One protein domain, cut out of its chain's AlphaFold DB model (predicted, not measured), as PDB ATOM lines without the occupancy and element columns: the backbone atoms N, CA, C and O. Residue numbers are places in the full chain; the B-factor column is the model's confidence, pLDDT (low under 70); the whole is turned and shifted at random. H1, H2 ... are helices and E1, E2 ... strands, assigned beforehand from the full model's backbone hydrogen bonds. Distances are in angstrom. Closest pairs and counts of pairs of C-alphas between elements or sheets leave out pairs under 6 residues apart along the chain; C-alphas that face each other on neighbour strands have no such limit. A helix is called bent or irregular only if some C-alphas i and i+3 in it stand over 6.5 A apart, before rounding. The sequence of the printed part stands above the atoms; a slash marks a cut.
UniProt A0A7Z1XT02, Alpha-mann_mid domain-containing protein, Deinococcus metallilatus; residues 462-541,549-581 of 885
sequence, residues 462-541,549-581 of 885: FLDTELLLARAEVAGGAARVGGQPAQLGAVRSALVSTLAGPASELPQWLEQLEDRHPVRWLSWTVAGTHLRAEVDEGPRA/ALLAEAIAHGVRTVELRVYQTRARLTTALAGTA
ATOM      1  N   PHE A 462     -26.589 -32.097  10.869       50.91
ATOM      2  CA  PHE A 462     -27.811 -31.659  11.549       50.91
ATOM      3  C   PHE A 462     -27.793 -32.256  12.950       50.91
ATOM      4  O   PHE A 462     -27.668 -33.475  13.072       50.91
ATOM      5  N   LEU A 463     -27.838 -31.422  13.988       54.91
ATOM      6  CA  LEU A 463     -27.535 -31.894  15.329       54.91
ATOM      7  C   LEU A 463     -28.589 -31.485  16.335       54.91
ATOM      8  O   LEU A 463     -28.906 -30.313  16.521       54.91
ATOM      9  N   ASP A 464     -29.060 -32.499  17.025       63.16
ATOM     10  CA  ASP A 464     -29.968 -32.403  18.137       63.16
ATOM     11  C   ASP A 464     -29.138 -32.307  19.424       63.16
ATOM     12  O   ASP A 464     -28.275 -33.147  19.686       63.16
ATOM     13  N   THR A 465     -29.338 -31.250  20.212       60.12
ATOM     14  CA  THR A 465     -28.606 -31.065  21.475       60.12
ATOM     15  C   THR A 465     -29.529 -30.694  22.623       60.12
ATOM     16  O   THR A 465     -30.589 -30.082  22.451       60.12
ATOM     17  N   GLU A 466     -29.096 -31.091  23.814       59.56
ATOM     18  CA  GLU A 466     -29.706 -30.734  25.078       59.56
ATOM     19  C   GLU A 466     -28.805 -29.772  25.824       59.56
ATOM     20  O   GLU A 466     -27.665 -30.081  26.170       59.56
ATOM     21  N   LEU A 467     -29.357 -28.607  26.113       61.47
ATOM     22  CA  LEU A 467     -28.691 -27.557  26.853       61.47
ATOM     23  C   LEU A 467     -29.216 -27.580  28.278       61.47
ATOM     24  O   LEU A 467     -30.427 -27.590  28.498       61.47
ATOM     25  N   LEU A 468     -28.309 -27.583  29.244       56.16
ATOM     26  CA  LEU A 468     -28.644 -27.444  30.654       56.16
ATOM     27  C   LEU A 468     -28.318 -26.013  31.078       56.16
ATOM     28  O   LEU A 468     -27.174 -25.718  31.413       56.16
ATOM     29  N   LEU A 469     -29.322 -25.138  31.041       59.81
ATOM     30  CA  LEU A 469     -29.205 -23.717  31.391       59.81
ATOM     31  C   LEU A 469     -29.696 -23.472  32.816       59.81
ATOM     32  O   LEU A 469     -30.578 -24.194  33.284       59.81
ATOM     33  N   ALA A 470     -29.177 -22.460  33.511       54.28
ATOM     34  CA  ALA A 470     -29.727 -22.096  34.816       54.28
ATOM     35  C   ALA A 470     -31.167 -21.579  34.639       54.28
ATOM     36  O   ALA A 470     -31.469 -20.859  33.688       54.28
ATOM     37  N   ARG A 471     -32.093 -21.924  35.548       50.12
ATOM     38  CA  ARG A 471     -33.525 -21.565  35.410       50.12
ATOM     39  C   ARG A 471     -33.770 -20.067  35.184       50.12
ATOM     40  O   ARG A 471     -34.717 -19.709  34.487       50.12
ATOM     41  N   ALA A 472     -32.951 -19.203  35.777       47.19
ATOM     42  CA  ALA A 472     -33.091 -17.757  35.640       47.19
ATOM     43  C   ALA A 472     -32.809 -17.232  34.223       47.19
ATOM     44  O   ALA A 472     -33.273 -16.151  33.875       47.19
ATOM     45  N   GLU A 473     -32.101 -18.003  33.400       52.75
ATOM     46  CA  GLU A 473     -31.739 -17.644  32.024       52.75
ATOM     47  C   GLU A 473     -32.871 -17.944  31.027       52.75
ATOM     48  O   GLU A 473     -32.795 -17.552  29.867       52.75
ATOM     49  N   VAL A 474     -33.938 -18.623  31.472       53.56
ATOM     50  CA  VAL A 474     -35.057 -19.078  30.625       53.56
ATOM     51  C   VAL A 474     -36.408 -18.597  31.171       53.56
ATOM     52  O   VAL A 474     -37.409 -19.315  31.154       53.56
ATOM     53  N   ALA A 475     -36.449 -17.381  31.720       45.56
ATOM     54  CA  ALA A 475     -37.667 -16.791  32.266       45.56
ATOM     55  C   ALA A 475     -38.705 -16.497  31.157       45.56
ATOM     56  O   ALA A 475     -38.786 -15.385  30.647       45.56
ATOM     57  N   GLY A 476     -39.519 -17.501  30.813       48.94
ATOM     58  CA  GLY A 476     -40.738 -17.360  30.010       48.94
ATOM     59  C   GLY A 476     -40.740 -18.160  28.705       48.94
ATOM     60  O   GLY A 476     -40.141 -17.736  27.728       48.94
ATOM     61  N   GLY A 477     -41.503 -19.260  28.676       55.22
ATOM     62  CA  GLY A 477     -41.932 -19.925  27.435       55.22
ATOM     63  C   GLY A 477     -40.810 -20.491  26.558       55.22
ATOM     64  O   GLY A 477     -39.653 -20.538  26.960       55.22
ATOM     65  N   ALA A 478     -41.172 -21.006  25.378       53.59
ATOM     66  CA  ALA A 478     -40.231 -21.530  24.384       53.59
ATOM     67  C   ALA A 478     -39.079 -20.540  24.103       53.59
ATOM     68  O   ALA A 478     -39.244 -19.335  24.262       53.59
ATOM     69  N   ALA A 479     -37.916 -21.022  23.657       63.19
ATOM     70  CA  ALA A 479     -36.774 -20.164  23.320       63.19
ATOM     71  C   ALA A 479     -36.352 -20.355  21.856       63.19
ATOM     72  O   ALA A 479     -36.711 -21.344  21.217       63.19
ATOM     73  N   ARG A 480     -35.591 -19.410  21.299       70.50
ATOM     74  CA  ARG A 480     -34.837 -19.593  20.054       70.50
ATOM     75  C   ARG A 480     -33.349 -19.573  20.361       70.50
ATOM     76  O   ARG A 480     -32.891 -18.706  21.099       70.50
ATOM     77  N   VAL A 481     -32.608 -20.491  19.750       73.56
ATOM     78  CA  VAL A 481     -31.146 -20.587  19.855       73.56
ATOM     79  C   VAL A 481     -30.559 -20.303  18.480       73.56
ATOM     80  O   VAL A 481     -30.787 -21.066  17.544       73.56
ATOM     81  N   GLY A 482     -29.869 -19.172  18.313       73.38
ATOM     82  CA  GLY A 482     -29.334 -18.773  17.003       73.38
ATOM     83  C   GLY A 482     -30.411 -18.671  15.913       73.38
ATOM     84  O   GLY A 482     -30.170 -19.004  14.757       73.38
ATOM     85  N   GLY A 483     -31.636 -18.293  16.296       72.56
ATOM     86  CA  GLY A 483     -32.799 -18.253  15.407       72.56
ATOM     87  C   GLY A 483     -33.497 -19.602  15.177       72.56
ATOM     88  O   GLY A 483     -34.573 -19.613  14.579       72.56
ATOM     89  N   GLN A 484     -32.982 -20.727  15.677       74.25
ATOM     90  CA  GLN A 484     -33.662 -22.023  15.576       74.25
ATOM     91  C   GLN A 484     -34.684 -22.222  16.702       74.25
ATOM     92  O   GLN A 484     -34.446 -21.748  17.814       74.25
ATOM     93  N   PRO A 485     -35.819 -22.898  16.445       72.75
ATOM     94  CA  PRO A 485     -36.764 -23.288  17.486       72.75
ATOM     95  C   PRO A 485     -36.093 -24.102  18.595       72.75
ATOM     96  O   PRO A 485     -35.301 -25.010  18.324       72.75
ATOM     97  N   ALA A 486     -36.432 -23.807  19.846       72.56
ATOM     98  CA  ALA A 486     -35.976 -24.571  20.990       72.56
ATOM     99  C   ALA A 486     -37.137 -24.878  21.944       72.56
ATOM    100  O   ALA A 486     -37.980 -24.035  22.259       72.56
ATOM    101  N   GLN A 487     -37.182 -26.129  22.380       70.94
ATOM    102  CA  GLN A 487     -38.231 -26.703  23.204       70.94
ATOM    103  C   GLN A 487     -37.755 -26.774  24.651       70.94
ATOM    104  O   GLN A 487     -36.762 -27.434  24.960       70.94
ATOM    105  N   LEU A 488     -38.476 -26.090  25.538       67.44
ATOM    106  CA  LEU A 488     -38.215 -26.139  26.970       67.44
ATOM    107  C   LEU A 488     -38.746 -27.460  27.539       67.44
ATOM    108  O   LEU A 488     -39.943 -27.735  27.502       67.44
ATOM    109  N   GLY A 489     -37.837 -28.289  28.037       63.56
ATOM    110  CA  GLY A 489     -38.142 -29.533  28.727       63.56
ATOM    111  C   GLY A 489     -38.361 -29.340  30.228       63.56
ATOM    112  O   GLY A 489     -38.412 -28.226  30.751       63.56
ATOM    113  N   ALA A 490     -38.462 -30.461  30.948       61.44
ATOM    114  CA  ALA A 490     -38.628 -30.456  32.398       61.44
ATOM    115  C   ALA A 490     -37.479 -29.708  33.096       61.44
ATOM    116  O   ALA A 490     -36.303 -30.019  32.894       61.44
ATOM    117  N   VAL A 491     -37.840 -28.762  33.961       60.53
ATOM    118  CA  VAL A 491     -36.920 -28.096  34.884       60.53
ATOM    119  C   VAL A 491     -36.570 -29.083  35.995       60.53
ATOM    120  O   VAL A 491     -37.464 -29.633  36.639       60.53
ATOM    121  N   ARG A 492     -35.277 -29.339  36.207       60.62
ATOM    122  CA  ARG A 492     -34.797 -30.274  37.232       60.62
ATOM    123  C   ARG A 492     -33.886 -29.560  38.212       60.62
ATOM    124  O   ARG A 492     -32.945 -28.891  37.800       60.62
ATOM    125  N   SER A 493     -34.146 -29.767  39.495       59.25
ATOM    126  CA  SER A 493     -33.276 -29.339  40.588       59.25
ATOM    127  C   SER A 493     -32.474 -30.541  41.071       59.25
ATOM    128  O   SER A 493     -33.056 -31.552  41.469       59.25
ATOM    129  N   ALA A 494     -31.148 -30.457  41.006       61.34
ATOM    130  CA  ALA A 494     -30.251 -31.474  41.548       61.34
ATOM    131  C   ALA A 494     -29.583 -30.945  42.817       61.34
ATOM    132  O   ALA A 494     -29.149 -29.801  42.835       61.34
ATOM    133  N   LEU A 495     -29.500 -31.763  43.869       69.94
ATOM    134  CA  LEU A 495     -28.700 -31.439  45.050       69.94
ATOM    135  C   LEU A 495     -27.219 -31.553  44.669       69.94
ATOM    136  O   LEU A 495     -26.767 -32.642  44.322       69.94
ATOM    137  N   VAL A 496     -26.488 -30.445  44.713       68.69
ATOM    138  CA  VAL A 496     -25.074 -30.367  44.313       68.69
ATOM    139  C   VAL A 496     -24.148 -30.416  45.521       68.69
ATOM    140  O   VAL A 496     -23.065 -30.988  45.449       68.69
ATOM    141  N   SER A 497     -24.574 -29.860  46.656       74.81
ATOM    142  CA  SER A 497     -23.779 -29.871  47.882       74.81
ATOM    143  C   SER A 497     -24.654 -29.935  49.128       74.81
ATOM    144  O   SER A 497     -25.810 -29.511  49.132       74.81
ATOM    145  N   THR A 498     -24.103 -30.484  50.205       82.25
ATOM    146  CA  THR A 498     -24.682 -30.408  51.548       82.25
ATOM    147  C   THR A 498     -23.581 -30.015  52.523       82.25
ATOM    148  O   THR A 498     -22.613 -30.752  52.696       82.25
ATOM    149  N   LEU A 499     -23.731 -28.853  53.153       84.62
ATOM    150  CA  LEU A 499     -22.864 -28.372  54.226       84.62
ATOM    151  C   LEU A 499     -23.538 -28.699  55.559       84.62
ATOM    152  O   LEU A 499     -24.690 -28.326  55.763       84.62
ATOM    153  N   ALA A 500     -22.861 -29.413  56.455       88.81
ATOM    154  CA  ALA A 500     -23.421 -29.802  57.749       88.81
ATOM    155  C   ALA A 500     -22.385 -29.663  58.869       88.81
ATOM    156  O   ALA A 500     -21.236 -30.071  58.705       88.81
ATOM    157  N   GLY A 501     -22.779 -29.070  60.000       88.56
ATOM    158  CA  GLY A 501     -21.808 -28.579  60.983       88.56
ATOM    159  C   GLY A 501     -22.414 -27.706  62.086       88.56
ATOM    160  O   GLY A 501     -23.640 -27.586  62.186       88.56
ATOM    161  N   PRO A 502     -21.580 -27.147  62.980       89.44
ATOM    162  CA  PRO A 502     -22.042 -26.316  64.083       89.44
ATOM    163  C   PRO A 502     -22.580 -24.969  63.583       89.44
ATOM    164  O   PRO A 502     -22.049 -24.379  62.647       89.44
ATOM    165  N   ALA A 503     -23.604 -24.435  64.253       87.12
ATOM    166  CA  ALA A 503     -24.239 -23.168  63.870       87.12
ATOM    167  C   ALA A 503     -23.280 -21.961  63.880       87.12
ATOM    168  O   ALA A 503     -23.535 -20.970  63.207       87.12
ATOM    169  N   SER A 504     -22.154 -22.060  64.594       86.50
ATOM    170  CA  SER A 504     -21.086 -21.056  64.586       86.50
ATOM    171  C   SER A 504     -20.408 -20.880  63.224       86.50
ATOM    172  O   SER A 504     -19.799 -19.842  63.000       86.50
ATOM    173  N   GLU A 505     -20.493 -21.869  62.329       86.25
ATOM    174  CA  GLU A 505     -19.930 -21.794  60.972       86.25
ATOM    175  C   GLU A 505     -20.904 -21.187  59.952       86.25
ATOM    176  O   GLU A 505     -20.483 -20.795  58.865       86.25
ATOM    177  N   LEU A 506     -22.191 -21.050  60.304       84.69
ATOM    178  CA  LEU A 506     -23.224 -20.546  59.398       84.69
ATOM    179  C   LEU A 506     -22.876 -19.179  58.776       84.69
ATOM    180  O   LEU A 506     -23.000 -19.076  57.560       84.69
ATOM    181  N   PRO A 507     -22.389 -18.159  59.516       83.88
ATOM    182  CA  PRO A 507     -22.031 -16.872  58.910       83.88
ATOM    183  C   PRO A 507     -20.977 -17.008  57.807       83.88
ATOM    184  O   PRO A 507     -21.129 -16.437  56.734       83.88
ATOM    185  N   GLN A 508     -19.952 -17.833  58.042       82.62
ATOM    186  CA  GLN A 508     -18.883 -18.068  57.075       82.62
ATOM    187  C   GLN A 508     -19.398 -18.818  55.842       82.62
ATOM    188  O   GLN A 508     -18.962 -18.547  54.726       82.62
ATOM    189  N   TRP A 509     -20.316 -19.772  56.016       83.62
ATOM    190  CA  TRP A 509     -20.921 -20.469  54.882       83.62
ATOM    191  C   TRP A 509     -21.818 -19.554  54.056       83.62
ATOM    192  O   TRP A 509     -21.787 -19.657  52.837       83.62
ATOM    193  N   LEU A 510     -22.587 -18.665  54.695       78.50
ATOM    194  CA  LEU A 510     -23.420 -17.678  54.003       78.50
ATOM    195  C   LEU A 510     -22.558 -16.733  53.156       78.50
ATOM    196  O   LEU A 510     -22.830 -16.584  51.970       78.50
ATOM    197  N   GLU A 511     -21.479 -16.199  53.732       76.12
ATOM    198  CA  GLU A 511     -20.516 -15.343  53.029       76.12
ATOM    199  C   GLU A 511     -19.866 -16.084  51.846       76.12
ATOM    200  O   GLU A 511     -19.879 -15.603  50.717       76.12
ATOM    201  N   GLN A 512     -19.397 -17.321  52.056       76.56
ATOM    202  CA  GLN A 512     -18.814 -18.136  50.982       76.56
ATOM    203  C   GLN A 512     -19.811 -18.532  49.888       76.56
ATOM    204  O   GLN A 512     -19.393 -18.760  48.752       76.56
ATOM    205  N   LEU A 513     -21.091 -18.706  50.220       71.44
ATOM    206  CA  LEU A 513     -22.131 -19.020  49.243       71.44
ATOM    207  C   LEU A 513     -22.418 -17.807  48.366       71.44
ATOM    208  O   LEU A 513     -22.448 -17.962  47.149       71.44
ATOM    209  N   GLU A 514     -22.569 -16.626  48.971       66.25
ATOM    210  CA  GLU A 514     -22.818 -15.377  48.244       66.25
ATOM    211  C   GLU A 514     -21.614 -14.933  47.397       66.25
ATOM    212  O   GLU A 514     -21.811 -14.449  46.283       66.25
ATOM    213  N   ASP A 515     -20.380 -15.176  47.858       63.44
ATOM    214  CA  ASP A 515     -19.154 -14.870  47.101       63.44
ATOM    215  C   ASP A 515     -18.952 -15.775  45.877       63.44
ATOM    216  O   ASP A 515     -18.364 -15.359  44.877       63.44
ATOM    217  N   ARG A 516     -19.402 -17.035  45.943       58.56
ATOM    218  CA  ARG A 516     -19.221 -17.990  44.836       58.56
ATOM    219  C   ARG A 516     -20.228 -17.746  43.718       58.56
ATOM    220  O   ARG A 516     -19.825 -17.723  42.558       58.56
ATOM    221  N   HIS A 517     -21.508 -17.570  44.054       55.06
ATOM    222  CA  HIS A 517     -22.600 -17.348  43.102       55.06
ATOM    223  C   HIS A 517     -23.761 -16.596  43.775       55.06
ATOM    224  O   HIS A 517     -23.982 -16.764  44.972       55.06
ATOM    225  N   PRO A 518     -24.593 -15.838  43.034       60.38
ATOM    226  CA  PRO A 518     -25.884 -15.448  43.580       60.38
ATOM    227  C   PRO A 518     -26.697 -16.714  43.903       60.38
ATOM    228  O   PRO A 518     -26.731 -17.661  43.110       60.38
ATOM    229  N   VAL A 519     -27.325 -16.731  45.080       66.88
ATOM    230  CA  VAL A 519     -28.142 -17.847  45.571       66.88
ATOM    231  C   VAL A 519     -29.598 -17.425  45.758       66.88
ATOM    232  O   VAL A 519     -29.913 -16.318  46.203       66.88
ATOM    233  N   ARG A 520     -30.510 -18.342  45.444       70.12
ATOM    234  CA  ARG A 520     -31.944 -18.236  45.692       70.12
ATOM    235  C   ARG A 520     -32.319 -19.146  46.856       70.12
ATOM    236  O   ARG A 520     -32.261 -20.363  46.737       70.12
ATOM    237  N   TRP A 521     -32.779 -18.576  47.961       73.56
ATOM    238  CA  TRP A 521     -33.306 -19.359  49.080       73.56
ATOM    239  C   TRP A 521     -34.628 -20.025  48.691       73.56
ATOM    240  O   TRP A 521     -35.547 -19.358  48.207       73.56
ATOM    241  N   LEU A 522     -34.701 -21.345  48.867       71.88
ATOM    242  CA  LEU A 522     -35.892 -22.142  48.578       71.88
ATOM    243  C   LEU A 522     -36.771 -22.254  49.822       71.88
ATOM    244  O   LEU A 522     -37.958 -21.942  49.771       71.88
ATOM    245  N   SER A 523     -36.191 -22.715  50.930       79.06
ATOM    246  CA  SER A 523     -36.881 -22.879  52.210       79.06
ATOM    247  C   SER A 523     -35.884 -23.063  53.353       79.06
ATOM    248  O   SER A 523     -34.716 -23.377  53.127       79.06
ATOM    249  N   TRP A 524     -36.343 -22.921  54.592       85.75
ATOM    250  CA  TRP A 524     -35.641 -23.460  55.750       85.75
ATOM    251  C   TRP A 524     -36.631 -23.867  56.837       85.75
ATOM    252  O   TRP A 524     -37.788 -23.450  56.850       85.75
ATOM    253  N   THR A 525     -36.170 -24.721  57.743       87.12
ATOM    254  CA  THR A 525     -36.947 -25.236  58.870       87.12
ATOM    255  C   THR A 525     -36.066 -25.301  60.108       87.12
ATOM    256  O   THR A 525     -34.892 -25.672  60.026       87.12
ATOM    257  N   VAL A 526     -36.638 -24.963  61.264       86.25
ATOM    258  CA  VAL A 526     -35.982 -25.100  62.568       86.25
ATOM    259  C   VAL A 526     -36.706 -26.173  63.376       86.25
ATOM    260  O   VAL A 526     -37.910 -26.092  63.607       86.25
ATOM    261  N   ALA A 527     -35.966 -27.193  63.807       85.50
ATOM    262  CA  ALA A 527     -36.460 -28.293  64.626       85.50
ATOM    263  C   ALA A 527     -35.600 -28.425  65.891       85.50
ATOM    264  O   ALA A 527     -34.503 -28.990  65.874       85.50
ATOM    265  N   GLY A 528     -36.093 -27.886  67.010       86.62
ATOM    266  CA  GLY A 528     -35.329 -27.821  68.257       86.62
ATOM    267  C   GLY A 528     -34.066 -26.975  68.081       86.62
ATOM    268  O   GLY A 528     -34.155 -25.799  67.755       86.62
ATOM    269  N   THR A 529     -32.887 -27.578  68.267       89.31
ATOM    270  CA  THR A 529     -31.586 -26.906  68.083       89.31
ATOM    271  C   THR A 529     -30.946 -27.181  66.717       89.31
ATOM    272  O   THR A 529     -29.732 -27.027  66.582       89.31
ATOM    273  N   HIS A 530     -31.708 -27.659  65.733       89.75
ATOM    274  CA  HIS A 530     -31.215 -27.946  64.388       89.75
ATOM    275  C   HIS A 530     -31.940 -27.081  63.358       89.75
ATOM    276  O   HIS A 530     -33.169 -27.016  63.372       89.75
ATOM    277  N   LEU A 531     -31.186 -26.443  62.466       89.62
ATOM    278  CA  LEU A 531     -31.721 -25.705  61.327       89.62
ATOM    279  C   LEU A 531     -31.333 -26.423  60.043       89.62
ATOM    280  O   LEU A 531     -30.163 -26.743  59.837       89.62
ATOM    281  N   ARG A 532     -32.306 -26.624  59.160       89.69
ATOM    282  CA  ARG A 532     -32.065 -27.098  57.802       89.69
ATOM    283  C   ARG A 532     -32.532 -26.053  56.807       89.69
ATOM    284  O   ARG A 532     -33.702 -25.686  56.837       89.69
ATOM    285  N   ALA A 533     -31.642 -25.624  55.922       86.00
ATOM    286  CA  ALA A 533     -31.948 -24.690  54.850       86.00
ATOM    287  C   ALA A 533     -31.668 -25.295  53.474       86.00
ATOM    288  O   ALA A 533     -30.753 -26.100  53.301       86.00
ATOM    289  N   GLU A 534     -32.463 -24.892  52.495       85.00
ATOM    290  CA  GLU A 534     -32.362 -25.301  51.103       85.00
ATOM    291  C   GLU A 534     -32.199 -24.046  50.240       85.00
ATOM    292  O   GLU A 534     -33.012 -23.120  50.305       85.00
ATOM    293  N   VAL A 535     -31.139 -24.014  49.437       80.12
ATOM    294  CA  VAL A 535     -30.804 -22.920  48.516       80.12
ATOM    295  C   VAL A 535     -30.623 -23.463  47.112       80.12
ATOM    296  O   VAL A 535     -30.306 -24.632  46.946       80.12
ATOM    297  N   ASP A 536     -30.815 -22.626  46.109       72.25
ATOM    298  CA  ASP A 536     -30.631 -22.932  44.695       72.25
ATOM    299  C   ASP A 536     -29.625 -21.952  44.086       72.25
ATOM    300  O   ASP A 536     -29.648 -20.766  44.414       72.25
ATOM    301  N   GLU A 537     -28.744 -22.413  43.207       70.88
ATOM    302  CA  GLU A 537     -27.832 -21.532  42.473       70.88
ATOM    303  C   GLU A 537     -28.610 -20.678  41.456       70.88
ATOM    304  O   GLU A 537     -29.325 -21.200  40.595       70.88
ATOM    305  N   GLY A 538     -28.478 -19.350  41.531       61.72
ATOM    306  CA  GLY A 538     -29.112 -18.430  40.589       61.72
ATOM    307  C   GLY A 538     -29.340 -17.016  41.139       61.72
ATOM    308  O   GLY A 538     -29.295 -16.797  42.349       61.72
ATOM    309  N   PRO A 539     -29.619 -16.029  40.263       53.53
ATOM    310  CA  PRO A 539     -29.871 -14.650  40.666       53.53
ATOM    311  C   PRO A 539     -30.960 -14.567  41.741       53.53
ATOM    312  O   PRO A 539     -32.010 -15.213  41.653       53.53
ATOM    313  N   ARG A 540     -30.687 -13.752  42.763       52.03
ATOM    314  CA  ARG A 540     -31.565 -13.529  43.913       52.03
ATOM    315  C   ARG A 540     -32.928 -13.024  43.431       52.03
ATOM    316  O   ARG A 540     -33.005 -12.026  42.717       52.03
ATOM    317  N   ALA A 541     -34.006 -13.713  43.807       52.34
ATOM    318  CA  ALA A 541     -35.360 -13.239  43.523       52.34
ATOM    319  C   ALA A 541     -35.660 -11.972  44.358       52.34
ATOM    320  O   ALA A 541     -35.184 -11.901  45.495       52.34
ATOM    321  N   ALA A 549     -31.908 -12.916  57.902       76.38
ATOM    322  CA  ALA A 549     -33.137 -13.455  58.480       76.38
ATOM    323  C   ALA A 549     -32.942 -14.902  58.954       76.38
ATOM    324  O   ALA A 549     -33.366 -15.246  60.056       76.38
ATOM    325  N   LEU A 550     -32.233 -15.722  58.170       78.00
ATOM    326  CA  LEU A 550     -31.870 -17.087  58.556       78.00
ATOM    327  C   LEU A 550     -30.971 -17.083  59.797       78.00
ATOM    328  O   LEU A 550     -31.180 -17.860  60.731       78.00
ATOM    329  N   LEU A 551     -29.975 -16.192  59.817       80.25
ATOM    330  CA  LEU A 551     -29.059 -16.050  60.942       80.25
ATOM    331  C   LEU A 551     -29.793 -15.566  62.203       80.25
ATOM    332  O   LEU A 551     -29.598 -16.129  63.282       80.25
ATOM    333  N   ALA A 552     -30.678 -14.576  62.072       81.19
ATOM    334  CA  ALA A 552     -31.510 -14.086  63.167       81.19
ATOM    335  C   ALA A 552     -32.426 -15.187  63.727       81.19
ATOM    336  O   ALA A 552     -32.553 -15.324  64.944       81.19
ATOM    337  N   GLU A 553     -33.015 -16.013  62.862       81.25
ATOM    338  CA  GLU A 553     -33.880 -17.119  63.268       81.25
ATOM    339  C   GLU A 553     -33.098 -18.250  63.952       81.25
ATOM    340  O   GLU A 553     -33.557 -18.795  64.962       81.25
ATOM    341  N   ALA A 554     -31.884 -18.546  63.472       82.06
ATOM    342  CA  ALA A 554     -30.970 -19.497  64.100       82.06
ATOM    343  C   ALA A 554     -30.574 -19.062  65.522       82.06
ATOM    344  O   ALA A 554     -30.561 -19.881  66.447       82.06
ATOM    345  N   ILE A 555     -30.293 -17.767  65.705       82.62
ATOM    346  CA  ILE A 555     -29.968 -17.174  67.008       82.62
ATOM    347  C   ILE A 555     -31.188 -17.219  67.934       82.62
ATOM    348  O   ILE A 555     -31.071 -17.682  69.070       82.62
ATOM    349  N   ALA A 556     -32.359 -16.793  67.451       84.06
ATOM    350  CA  ALA A 556     -33.588 -16.732  68.241       84.06
ATOM    351  C   ALA A 556     -34.016 -18.102  68.799       84.06
ATOM    352  O   ALA A 556     -34.526 -18.180  69.916       84.06
ATOM    353  N   HIS A 557     -33.764 -19.184  68.057       84.81
ATOM    354  CA  HIS A 557     -34.127 -20.547  68.453       84.81
ATOM    355  C   HIS A 557     -32.990 -21.332  69.131       84.81
ATOM    356  O   HIS A 557     -33.156 -22.512  69.442       84.81
ATOM    357  N   GLY A 558     -31.831 -20.711  69.379       86.12
ATOM    358  CA  GLY A 558     -30.699 -21.377  70.033       86.12
ATOM    359  C   GLY A 558     -30.156 -22.574  69.241       86.12
ATOM    360  O   GLY A 558     -29.791 -23.602  69.825       86.12
ATOM    361  N   VAL A 559     -30.133 -22.460  67.910       87.75
ATOM    362  CA  VAL A 559     -29.659 -23.508  67.001       87.75
ATOM    363  C   VAL A 559     -28.188 -23.830  67.284       87.75
ATOM    364  O   VAL A 559     -27.350 -22.949  67.448       87.75
ATOM    365  N   ARG A 560     -27.865 -25.124  67.351       87.56
ATOM    366  CA  ARG A 560     -26.512 -25.650  67.593       87.56
ATOM    367  C   ARG A 560     -25.898 -26.283  66.356       87.56
ATOM    368  O   ARG A 560     -24.676 -26.294  66.238       87.56
ATOM    369  N   THR A 561     -26.719 -26.808  65.450       89.31
ATOM    370  CA  THR A 561     -26.265 -27.458  64.218       89.31
ATOM    371  C   THR A 561     -27.070 -26.976  63.025       89.31
ATOM    372  O   THR A 561     -28.279 -26.770  63.128       89.31
ATOM    373  N   VAL A 562     -26.398 -26.832  61.889       89.38
ATOM    374  CA  VAL A 562     -27.000 -26.390  60.634       89.38
ATOM    375  C   VAL A 562     -26.700 -27.404  59.539       89.38
ATOM    376  O   VAL A 562     -25.593 -27.935  59.473       89.38
ATOM    377  N   GLU A 563     -27.694 -27.677  58.699       90.69
ATOM    378  CA  GLU A 563     -27.558 -28.377  57.423       90.69
ATOM    379  C   GLU A 563     -28.026 -27.440  56.302       90.69
ATOM    380  O   GLU A 563     -29.182 -27.025  56.277       90.69
ATOM    381  N   LEU A 564     -27.145 -27.109  55.366       84.94
ATOM    382  CA  LEU A 564     -27.463 -26.294  54.203       84.94
ATOM    383  C   LEU A 564     -27.320 -27.130  52.932       84.94
ATOM    384  O   LEU A 564     -26.241 -27.626  52.611       84.94
ATOM    385  N   ARG A 565     -28.430 -27.297  52.216       84.06
ATOM    386  CA  ARG A 565     -28.527 -28.059  50.970       84.06
ATOM    387  C   ARG A 565     -28.528 -27.111  49.785       84.06
ATOM    388  O   ARG A 565     -29.454 -26.319  49.641       84.06
ATOM    389  N   VAL A 566     -27.505 -27.212  48.946       76.00
ATOM    390  CA  VAL A 566     -27.365 -26.410  47.728       76.00
ATOM    391  C   VAL A 566     -27.872 -27.221  46.550       76.00
ATOM    392  O   VAL A 566     -27.309 -28.262  46.210       76.00
ATOM    393  N   TYR A 567     -28.939 -26.740  45.940       72.25
ATOM    394  CA  TYR A 567     -29.509 -27.239  44.709       72.25
ATOM    395  C   TYR A 567     -28.990 -26.425  43.526       72.25
ATOM    396  O   TYR A 567     -28.587 -25.275  43.661       72.25
ATOM    397  N   GLN A 568     -29.013 -27.038  42.354       67.81
ATOM    398  CA  GLN A 568     -28.811 -26.357  41.093       67.81
ATOM    399  C   GLN A 568     -29.967 -26.725  40.175       67.81
ATOM    400  O   GLN A 568     -30.103 -27.873  39.729       67.81
ATOM    401  N   THR A 569     -30.832 -25.749  39.932       63.94
ATOM    402  CA  THR A 569     -31.980 -25.900  39.050       63.94
ATOM    403  C   THR A 569     -31.600 -25.557  37.627       63.94
ATOM    404  O   THR A 569     -31.391 -24.396  37.268       63.94
ATOM    405  N   ARG A 570     -31.589 -26.589  36.787       62.62
ATOM    406  CA  ARG A 570     -31.335 -26.452  35.362       62.62
ATOM    407  C   ARG A 570     -32.612 -26.664  34.557       62.62
ATOM    408  O   ARG A 570     -33.391 -27.588  34.805       62.62
ATOM    409  N   ALA A 571     -32.828 -25.791  33.585       62.03
ATOM    410  CA  ALA A 571     -33.790 -25.983  32.522       62.03
ATOM    411  C   ALA A 571     -33.118 -26.764  31.391       62.03
ATOM    412  O   ALA A 571     -32.001 -26.447  30.984       62.03
ATOM    413  N   ARG A 572     -33.805 -27.791  30.887       67.50
ATOM    414  CA  ARG A 572     -33.381 -28.518  29.690       67.50
ATOM    415  C   ARG A 572     -33.944 -27.796  28.477       67.50
ATOM    416  O   ARG A 572     -35.161 -27.699  28.361       67.50
ATOM    417  N   LEU A 573     -33.091 -27.309  27.589       67.88
ATOM    418  CA  LEU A 573     -33.506 -26.741  26.314       67.88
ATOM    419  C   LEU A 573     -33.081 -27.682  25.186       67.88
ATOM    420  O   LEU A 573     -31.918 -28.050  25.073       67.88
ATOM    421  N   THR A 574     -34.047 -28.088  24.377       70.19
ATOM    422  CA  THR A 574     -33.898 -29.068  23.301       70.19
ATOM    423  C   THR A 574     -33.975 -28.317  21.976       70.19
ATOM    424  O   THR A 574     -35.002 -27.703  21.689       70.19
ATOM    425  N   THR A 575     -32.922 -28.317  21.163       71.19
ATOM    426  CA  THR A 575     -32.923 -27.594  19.879       71.19
ATOM    427  C   THR A 575     -32.182 -28.366  18.799       71.19
ATOM    428  O   THR A 575     -31.266 -29.134  19.093       71.19
ATOM    429  N   ALA A 576     -32.601 -28.138  17.557       69.75
ATOM    430  CA  ALA A 576     -31.938 -28.641  16.373       69.75
ATOM    431  C   ALA A 576     -31.056 -27.538  15.779       69.75
ATOM    432  O   ALA A 576     -31.537 -26.489  15.346       69.75
ATOM    433  N   LEU A 577     -29.752 -27.778  15.760       66.19
ATOM    434  CA  LEU A 577     -28.743 -26.874  15.240       66.19
ATOM    435  C   LEU A 577     -28.230 -27.421  13.905       66.19
ATOM    436  O   LEU A 577     -27.556 -28.448  13.852       66.19
ATOM    437  N   ALA A 578     -28.560 -26.738  12.810       59.97
ATOM    438  CA  ALA A 578     -28.116 -27.109  11.470       59.97
ATOM    439  C   ALA A 578     -26.910 -26.267  11.034       59.97
ATOM    440  O   ALA A 578     -26.911 -25.048  11.207       59.97
ATOM    441  N   GLY A 579     -25.910 -26.908  10.416       60.00
ATOM    442  CA  GLY A 579     -24.827 -26.206   9.714       60.00
ATOM    443  C   GLY A 579     -23.910 -25.381  10.619       60.00
ATOM    444  O   GLY A 579     -23.376 -24.362  10.189       60.00
ATOM    445  N   THR A 580     -23.750 -25.792  11.875       61.53
ATOM    446  CA  THR A 580     -22.952 -25.055  12.855       61.53
ATOM    447  C   THR A 580     -21.457 -25.246  12.629       61.53
ATOM    448  O   THR A 580     -20.996 -26.330  12.254       61.53
ATOM    449  N   ALA A 581     -20.689 -24.182  12.865       66.88
ATOM    450  CA  ALA A 581     -19.236 -24.286  12.939       66.88
ATOM    451  C   ALA A 581     -18.829 -25.134  14.166       66.88
ATOM    452  O   ALA A 581     -19.607 -25.222  15.121       66.88
TER     453      ALA A 581
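This is residues 462 to 541 and 549 to 581 of the 885 residues of the protein "Alpha-mann_mid domain-containing protein" of Deinococcus metallilatus (UniProt A0A7Z1XT02). A long, twisted ribbon of two antiparallel strands, E3 and E6, runs nearly the whole length of a rod, with a thick head at one end and a thinner part at the other. In the head the hairpin E4 and E5 widens the ribbon, H2 packs over one face and H3 packs beside H2; in the thinner part E1 and the short E2 pair with E6 and E3, with the short H1 beside the strands. The printed part has 113 residues with three named helices and six named strands in the order E1 H1 E2 E3 H2 E4 E5 H3 E6. The strands make one mixed, branched sheet with the pairs E1 and E6, E2 and E3, E3 and E6, and E4 and E5 antiparallel, and E5 and E6 parallel; the class is mixed, helices and strands. The whole is loose, with a radius of gyration of the C-alphas of 18.5 A, and spans 60 by 23 by 19 A.

Begin at E6, residues 561 to 577, which has three neighbours. On one side of it look for E3, residues 484 to 502, antiparallel at 165 degrees; N 499 and O 564 are 2.8 A apart, within hydrogen-bond range. On the other side are two strands: E5, residues 530 to 537, beside 561 to 568, and E1, residues 463 to 470, beside 570 to 577. E5 is parallel to E6 at 21 degrees, with N 533 and O 563 at 2.9 A; E1 is antiparallel to it at 151 degrees, with N 467 and O 573 at 2.8 A. E4, residues 519 to 527, is an edge strand and forms a hairpin with E5, with N 525 and O 532 at 2.8 A. E2, residues 479 to 481, forms a hairpin with E3, with N 481 and O 484 at 3.0 A. E3 bends by 58 degrees at residue 487, and E4 by 58 degrees at residue 522. Now look at H2, residues 503 to 516: it is on the sheet at a height over the sheet of 9.2 A, over E6, and runs along the strands at 0 degrees to E6 on the local plane. The closest C-alphas of H2 and E6 are those of Ala 503 and Thr 561, 4.8 A apart. H2 is irregular, with C-alphas 504 and 507 at 7.1 A. H3, residues 549 to 556, only grazes the sheet, with residues 550 to 554. H2, with residues 503 to 507 alone, and H3 only just touch, with 3 pairs of C-alphas within 8 A, the closest those of Pro 507 and Leu 551 at 7.4 A; they run opposite ways at a shallow tilt of 7 degrees. H1, residues 471 to 474, is on the sheet at a height of 4.9 A, over none of the strands, and is apart from H2 and H3. In H3 each O i to N i+4 pair is within hydrogen-bond range, in H2 8 of 10 are, and H1 is too short for such a pair.

Find C-alpha 463 at (-27.535, -31.894, 15.329), where E1 begins, 21.9 A long. H1 and E2 follow, 5.6 A and 6.6 A long. E3 runs 50.1 A to C-alpha 502 at (-22.042, -26.316, 64.083). H2 then measures 20.4 A, E4 23.3 A, E5 23.1 A and H3 10.3 A. E6 runs 49.0 A and ends at C-alpha 577, at (-28.743, -26.874, 15.240).

The two C-alphas farthest apart are those of Gly 558 and Gly 579, at 60.8 A. Residues 542 to 548 are not printed, and C-alphas 541 and 549 are 15.1 A apart across this cut, in the link from E5 to H3. The links that are printed whole are tight. The mean pLDDT of the printed part is 71.8, and 49 residues are under 70, among them residues 462 to 479 and 488 to 496.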